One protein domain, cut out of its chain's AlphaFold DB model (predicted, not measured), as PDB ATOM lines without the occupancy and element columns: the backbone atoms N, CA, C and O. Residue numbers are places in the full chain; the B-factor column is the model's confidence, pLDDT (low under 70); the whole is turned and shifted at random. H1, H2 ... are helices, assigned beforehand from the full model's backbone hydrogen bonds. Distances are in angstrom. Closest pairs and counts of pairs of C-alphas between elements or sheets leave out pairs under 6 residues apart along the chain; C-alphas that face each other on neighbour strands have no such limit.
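This is residues 11 to 63 of the 146 residues of an uncharacterized protein of Nitrososphaerales archaeon (UniProt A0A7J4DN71). Two long helices make an open helical hairpin, a narrow V: H2, the longer arm, and H1 meet near the tight turn of residues 32 to 35 and spread away from it in one flat layer. The longest axis runs along H2, and the far parts of both arms, residues 11 to 24 and residues 45 to 63, stand free. The printed part has 53 residues with two named helices, H1 then H2 along the chain, and no named strand; the class is all helix. The whole is only just loose, close to extended, with a radius of gyration of the C-alphas of 14.6 A, and its C-alphas span 45 by 27 by 8 A.

H2, residues 36 to 62, is the longest helix, with 27 residues. H1, residues 11 to 31, touches H2, with 5 pairs of C-alphas within 8 A. H1 touches H2 with residues 25 to 29 alone, and H2 touches H1 with residues 36 to 40 alone. The closest C-alphas of the two helices are those of Ile 29 and Ser 37, 5.3 A apart. The lines of H1 and H2 stand at a shallow tilt of 29 degrees, and they run opposite ways. Their centres are 16.9 A apart. The two form a helical hairpin. In H1 and H2 every O i to N i+4 pair is within hydrogen-bond range.

H2 measures 39.5 A from C-alpha 36 at (204.920, 178.708, 174.456) to C-alpha 62 at (241.246, 194.179, 174.367). H1 has 21 residues and measures 30.8 A from its first C-alpha, that of Lys 11 at (235.695, 171.607, 174.318), to its last, that of Arg 31.

The two C-alphas farthest apart are those of Val 33 and Gln 63, at 45.7 A. The printed part has no cut, and the link from H1 to H2, 4 residues, is tight. The mean pLDDT of the printed part is 75.6; it is under 70 at residues 11 to 12, 27 to 36, 38 and 60 to 63 of this predicted model.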
ATOM      1  N   LYS A  11     236.235 171.660 175.683       57.50
ATOM      2  CA  LYS A  11     235.695 171.607 174.318       57.50
ATOM      3  C   LYS A  11     234.516 170.635 174.159       57.50
ATOM      4  O   LYS A  11     233.515 171.003 173.553       57.50
ATOM      5  N   TYR A  12     234.596 169.429 174.725       68.31
ATOM      6  CA  TYR A  12     233.541 168.415 174.580       68.31
ATOM      7  C   TYR A  12     232.381 168.630 175.550       68.31
ATOM      8  O   TYR A  12     231.247 168.281 175.237       68.31
ATOM      9  N   PHE A  13     232.645 169.252 176.702       74.94
ATOM     10  CA  PHE A  13     231.601 169.600 177.662       74.94
ATOM     11  C   PHE A  13     230.632 170.638 177.081       74.94
ATOM     12  O   PHE A  13     229.420 170.456 177.153       74.94
ATOM     13  N   TYR A  14     231.153 171.682 176.425       73.75
ATOM     14  CA  TYR A  14     230.310 172.677 175.756       73.75
ATOM     15  C   TYR A  14     229.574 172.106 174.540       73.75
ATOM     16  O   TYR A  14     228.410 172.439 174.337       73.75
ATOM     17  N   ALA A  15     230.207 171.217 173.768       74.81
ATOM     18  CA  ALA A  15     229.548 170.541 172.650       74.81
ATOM     19  C   ALA A  15     228.375 169.665 173.127       74.81
ATOM     20  O   ALA A  15     227.276 169.741 172.582       74.81
ATOM     21  N   PHE A  16     228.579 168.892 174.197       78.25
ATOM     22  CA  PHE A  16     227.533 168.076 174.812       78.25
ATOM     23  C   PHE A  16     226.387 168.932 175.369       78.25
ATOM     24  O   PHE A  16     225.216 168.654 175.110       78.25
ATOM     25  N   LEU A  17     226.714 170.023 176.065       82.06
ATOM     26  CA  LEU A  17     225.716 170.946 176.605       82.06
ATOM     27  C   LEU A  17     224.923 171.655 175.492       82.06
ATOM     28  O   LEU A  17     223.720 171.867 175.630       82.06
ATOM     29  N   SER A  18     225.574 171.966 174.368       76.38
ATOM     30  CA  SER A  18     224.938 172.544 173.180       76.38
ATOM     31  C   SER A  18     223.943 171.579 172.533       76.38
ATOM     32  O   SER A  18     222.823 171.983 172.233       76.38
ATOM     33  N   ILE A  19     224.297 170.298 172.395       82.75
ATOM     34  CA  ILE A  19     223.399 169.265 171.854       82.75
ATOM     35  C   ILE A  19     222.149 169.107 172.726       82.75
ATOM     36  O   ILE A  19     221.034 169.028 172.202       82.75
ATOM     37  N   ILE A  20     222.318 169.112 174.052       82.25
ATOM     38  CA  ILE A  20     221.197 169.044 174.999       82.25
ATOM     39  C   ILE A  20     220.304 170.275 174.856       82.25
ATOM     40  O   ILE A  20     219.089 170.133 174.750       82.25
ATOM     41  N   ALA A  21     220.890 171.473 174.798       81.94
ATOM     42  CA  ALA A  21     220.137 172.712 174.638       81.94
ATOM     43  C   ALA A  21     219.327 172.727 173.328       81.94
ATOM     44  O   ALA A  21     218.133 173.021 173.353       81.94
ATOM     45  N   VAL A  22     219.938 172.342 172.201       82.25
ATOM     46  CA  VAL A  22     219.269 172.267 170.889       82.25
ATOM     47  C   VAL A  22     218.131 171.245 170.900       82.25
ATOM     48  O   VAL A  22     217.035 171.539 170.424       82.25
ATOM     49  N   SER A  23     218.352 170.073 171.497       76.94
ATOM     50  CA  SER A  23     217.323 169.031 171.614       76.94
ATOM     51  C   SER A  23     216.134 169.494 172.461       76.94
ATOM     52  O   SER A  23     214.982 169.223 172.125       76.94
ATOM     53  N   LEU A  24     216.397 170.246 173.534       76.94
ATOM     54  CA  LEU A  24     215.365 170.790 174.414       76.94
ATOM     55  C   LEU A  24     214.548 171.887 173.715       76.94
ATOM     56  O   LEU A  24     213.325 171.915 173.834       76.94
ATOM     57  N   ILE A  25     215.204 172.735 172.917       75.25
ATOM     58  CA  ILE A  25     214.549 173.741 172.069       75.25
ATOM     59  C   ILE A  25     213.636 173.067 171.037       75.25
ATOM     60  O   ILE A  25     212.479 173.463 170.893       75.25
ATOM     61  N   LEU A  26     214.113 172.018 170.360       71.44
ATOM     62  CA  LEU A  26     213.316 171.261 169.388       71.44
ATOM     63  C   LEU A  26     212.095 170.593 170.034       71.44
ATOM     64  O   LEU A  26     211.005 170.630 169.462       71.44
ATOM     65  N   LEU A  27     212.240 170.033 171.238       67.69
ATOM     66  CA  LEU A  27     211.123 169.448 171.988       67.69
ATOM     67  C   LEU A  27     210.066 170.491 172.366       67.69
ATOM     68  O   LEU A  27     208.869 170.228 172.244       67.69
ATOM     69  N   VAL A  28     210.488 171.686 172.781       67.25
ATOM     70  CA  VAL A  28     209.560 172.786 173.059       67.25
ATOM     71  C   VAL A  28     208.854 173.228 171.779       67.25
ATOM     72  O   VAL A  28     207.641 173.366 171.794       67.25
ATOM     73  N   ILE A  29     209.562 173.406 170.661       66.88
ATOM     74  CA  ILE A  29     208.954 173.848 169.393       66.88
ATOM     75  C   ILE A  29     207.937 172.823 168.870       66.88
ATOM     76  O   ILE A  29     206.871 173.208 168.398       66.88
ATOM     77  N   THR A  30     208.249 171.529 168.969       65.81
ATOM     78  CA  THR A  30     207.403 170.448 168.434       65.81
ATOM     79  C   THR A  30     206.168 170.149 169.285       65.81
ATOM     80  O   THR A  30     205.163 169.704 168.736       65.81
ATOM     81  N   ARG A  31     206.200 170.402 170.603       64.38
ATOM     82  CA  ARG A  31     205.045 170.191 171.502       64.38
ATOM     83  C   ARG A  31     204.319 171.460 171.951       64.38
ATOM     84  O   ARG A  31     203.214 171.348 172.479       64.38
ATOM     85  N   ALA A  32     204.892 172.650 171.789       55.53
ATOM     86  CA  ALA A  32     204.269 173.877 172.270       55.53
ATOM     87  C   ALA A  32     203.165 174.366 171.327       55.53
ATOM     88  O   ALA A  32     203.404 174.752 170.183       55.53
ATOM     89  N   VAL A  33     201.949 174.453 171.865       60.91
ATOM     90  CA  VAL A  33     200.882 175.314 171.342       60.91
ATOM     91  C   VAL A  33     201.466 176.713 171.093       60.91
ATOM     92  O   VAL A  33     202.218 177.207 171.934       60.91
ATOM     93  N   ARG A  34     201.126 177.322 169.942       64.31
ATOM     94  CA  ARG A  34     201.743 178.492 169.258       64.31
ATOM     95  C   ARG A  34     202.293 179.658 170.116       64.31
ATOM     96  O   ARG A  34     203.061 180.452 169.589       64.31
ATOM     97  N   GLY A  35     201.937 179.783 171.397       62.16
ATOM     98  CA  GLY A  35     202.450 180.804 172.320       62.16
ATOM     99  C   GLY A  35     203.672 180.402 173.165       62.16
ATOM    100  O   GLY A  35     204.505 181.253 173.461       62.16
ATOM    101  N   LEU A  36     203.836 179.128 173.543       66.94
ATOM    102  CA  LEU A  36     204.920 178.708 174.456       66.94
ATOM    103  C   LEU A  36     206.292 178.655 173.767       66.94
ATOM    104  O   LEU A  36     207.311 178.976 174.381       66.94
ATOM    105  N   SER A  37     206.320 178.328 172.474       70.50
ATOM    106  CA  SER A  37     207.534 178.379 171.653       70.50
ATOM    107  C   SER A  37     208.076 179.804 171.524       70.50
ATOM    108  O   SER A  37     209.286 180.005 171.613       70.50
ATOM    109  N   ALA A  38     207.194 180.802 171.407       69.00
ATOM    110  CA  ALA A  38     207.576 182.212 171.354       69.00
ATOM    111  C   ALA A  38     208.243 182.682 172.657       69.00
ATOM    112  O   ALA A  38     209.218 183.432 172.617       69.00
ATOM    113  N   ILE A  39     207.772 182.197 173.810       74.94
ATOM    114  CA  ILE A  39     208.345 182.538 175.120       74.94
ATOM    115  C   ILE A  39     209.769 181.987 175.243       74.94
ATOM    116  O   ILE A  39     210.692 182.727 175.590       74.94
ATOM    117  N   VAL A  40     209.972 180.710 174.911       78.44
ATOM    118  CA  VAL A  40     211.302 180.085 174.989       78.44
ATOM    119  C   VAL A  40     212.275 180.721 173.998       78.44
ATOM    120  O   VAL A  40     213.425 180.984 174.350       78.44
ATOM    121  N   LEU A  41     211.809 181.054 172.792       77.44
ATOM    122  CA  LEU A  41     212.632 181.730 171.793       77.44
ATOM    123  C   LEU A  41     213.020 183.152 172.225       77.44
ATOM    124  O   LEU A  41     214.156 183.578 172.008       77.44
ATOM    125  N   SER A  42     212.110 183.872 172.886       76.12
ATOM    126  CA  SER A  42     212.374 185.214 173.413       76.12
ATOM    127  C   SER A  42     213.430 185.187 174.526       76.12
ATOM    128  O   SER A  42     214.406 185.936 174.475       76.12
ATOM    129  N   ILE A  43     213.323 184.243 175.470       83.75
ATOM    130  CA  ILE A  43     214.323 184.052 176.536       83.75
ATOM    131  C   ILE A  43     215.694 183.703 175.944       83.75
ATOM    132  O   ILE A  43     216.710 184.269 176.353       83.75
ATOM    133  N   LEU A  44     215.734 182.809 174.951       84.69
ATOM    134  CA  LEU A  44     216.976 182.428 174.283       84.69
ATOM    135  C   LEU A  44     217.623 183.619 173.567       84.69
ATOM    136  O   LEU A  44     218.833 183.812 173.661       84.69
ATOM    137  N   THR A  45     216.813 184.442 172.902       86.00
ATOM    138  CA  THR A  45     217.276 185.652 172.212       86.00
ATOM    139  C   THR A  45     217.895 186.643 173.195       86.00
ATOM    140  O   THR A  45     218.984 187.155 172.945       86.00
ATOM    141  N   ILE A  46     217.256 186.861 174.348       88.12
ATOM    142  CA  ILE A  46     217.774 187.738 175.407       88.12
ATOM    143  C   ILE A  46     219.116 187.214 175.936       88.12
ATOM    144  O   ILE A  46     220.068 187.981 176.071       88.12
ATOM    145  N   LEU A  47     219.226 185.906 176.188       89.50
ATOM    146  CA  LEU A  47     220.472 185.288 176.650       89.50
ATOM    147  C   LEU A  47     221.600 185.429 175.621       89.50
ATOM    148  O   LEU A  47     222.713 185.811 175.987       89.50
ATOM    149  N   ILE A  48     221.309 185.175 174.340       91.06
ATOM    150  CA  ILE A  48     222.268 185.361 173.242       91.06
ATOM    151  C   ILE A  48     222.724 186.820 173.176       91.06
ATOM    152  O   ILE A  48     223.918 187.086 173.054       91.06
ATOM    153  N   PHE A  49     221.793 187.765 173.300       91.56
ATOM    154  CA  PHE A  49     222.084 189.189 173.211       91.56
ATOM    155  C   PHE A  49     222.988 189.648 174.358       91.56
ATOM    156  O   PHE A  49     223.983 190.334 174.127       91.56
ATOM    157  N   LEU A  50     222.694 189.220 175.590       90.44
ATOM    158  CA  LEU A  50     223.521 189.526 176.758       90.44
ATOM    159  C   LEU A  50     224.922 188.919 176.640       90.44
ATOM    160  O   LEU A  50     225.911 189.590 176.944       90.44
ATOM    161  N   TYR A  51     225.014 187.675 176.165       90.44
ATOM    162  CA  TYR A  51     226.293 187.010 175.939       90.44
ATOM    163  C   TYR A  51     227.145 187.769 174.915       90.44
ATOM    164  O   TYR A  51     228.271 188.166 175.220       90.44
ATOM    165  N   TRP A  52     226.585 188.051 173.734       90.25
ATOM    166  CA  TRP A  52     227.288 188.783 172.682       90.25
ATOM    167  C   TRP A  52     227.629 190.211 173.094       90.25
ATOM    168  O   TRP A  52     228.733 190.669 172.820       90.25
ATOM    169  N   SER A  53     226.746 190.908 173.813       87.44
ATOM    170  CA  SER A  53     227.040 192.248 174.327       87.44
ATOM    171  C   SER A  53     228.244 192.242 175.271       87.44
ATOM    172  O   SER A  53     229.089 193.140 175.192       87.44
ATOM    173  N   ASN A  54     228.350 191.240 176.148       85.00
ATOM    174  CA  ASN A  54     229.484 191.127 177.052       85.00
ATOM    175  C   ASN A  54     230.774 190.773 176.300       85.00
ATOM    176  O   ASN A  54     231.819 191.369 176.563       85.00
ATOM    177  N   GLU A  55     230.699 189.869 175.324       81.75
ATOM    178  CA  GLU A  55     231.864 189.455 174.541       81.75
ATOM    179  C   GLU A  55     232.381 190.592 173.649       81.75
ATOM    180  O   GLU A  55     233.575 190.892 173.664       81.75
ATOM    181  N   ILE A  56     231.490 191.327 172.976       82.06
ATOM    182  CA  ILE A  56     231.837 192.539 172.219       82.06
ATOM    183  C   ILE A  56     232.499 193.561 173.147       82.06
ATOM    184  O   ILE A  56     233.544 194.117 172.813       82.06
ATOM    185  N   ARG A  57     231.961 193.768 174.357       77.38
ATOM    186  CA  ARG A  57     232.571 194.667 175.349       77.38
ATOM    187  C   ARG A  57     233.974 194.209 175.756       77.38
ATOM    188  O   ARG A  57     234.843 195.050 175.985       77.38
ATOM    189  N   LEU A  58     234.212 192.905 175.872       76.44
ATOM    190  CA  LEU A  58     235.530 192.354 176.193       76.44
ATOM    191  C   LEU A  58     236.509 192.487 175.023       76.44
ATOM    192  O   LEU A  58     237.662 192.855 175.251       76.44
ATOM    193  N   ILE A  59     236.058 192.259 173.791       76.50
ATOM    194  CA  ILE A  59     236.862 192.432 172.575       76.50
ATOM    195  C   ILE A  59     237.259 193.903 172.410       76.50
ATOM    196  O   ILE A  59     238.443 194.201 172.268       76.50
ATOM    197  N   LEU A  60     236.312 194.832 172.560       67.38
ATOM    198  CA  LEU A  60     236.574 196.274 172.507       67.38
ATOM    199  C   LEU A  60     237.534 196.739 173.611       67.38
ATOM    200  O   LEU A  60     238.358 197.621 173.397       67.38
ATOM    201  N   LYS A  61     237.493 196.128 174.802       63.56
ATOM    202  CA  LYS A  61     238.474 196.418 175.865       63.56
ATOM    203  C   LYS A  61     239.885 195.923 175.531       63.56
ATOM    204  O   LYS A  61     240.850 196.517 176.033       63.56
ATOM    205  N   LYS A  62     239.991 194.839 174.758       64.31
ATOM    206  CA  LYS A  62     241.246 194.179 174.367       64.31
ATOM    207  C   LYS A  62     241.861 194.760 173.094       64.31
ATOM    208  O   LYS A  62     243.068 194.638 172.934       64.31
ATOM    209  N   GLN A  63     241.078 195.404 172.229       56.84
ATOM    210  CA  GLN A  63     241.575 196.088 171.034       56.84
ATOM    211  C   GLN A  63     241.870 197.570 171.331       56.84
ATOM    212  O   GLN A  63     240.941 198.367 171.478       56.84
TER     213      GLN A  63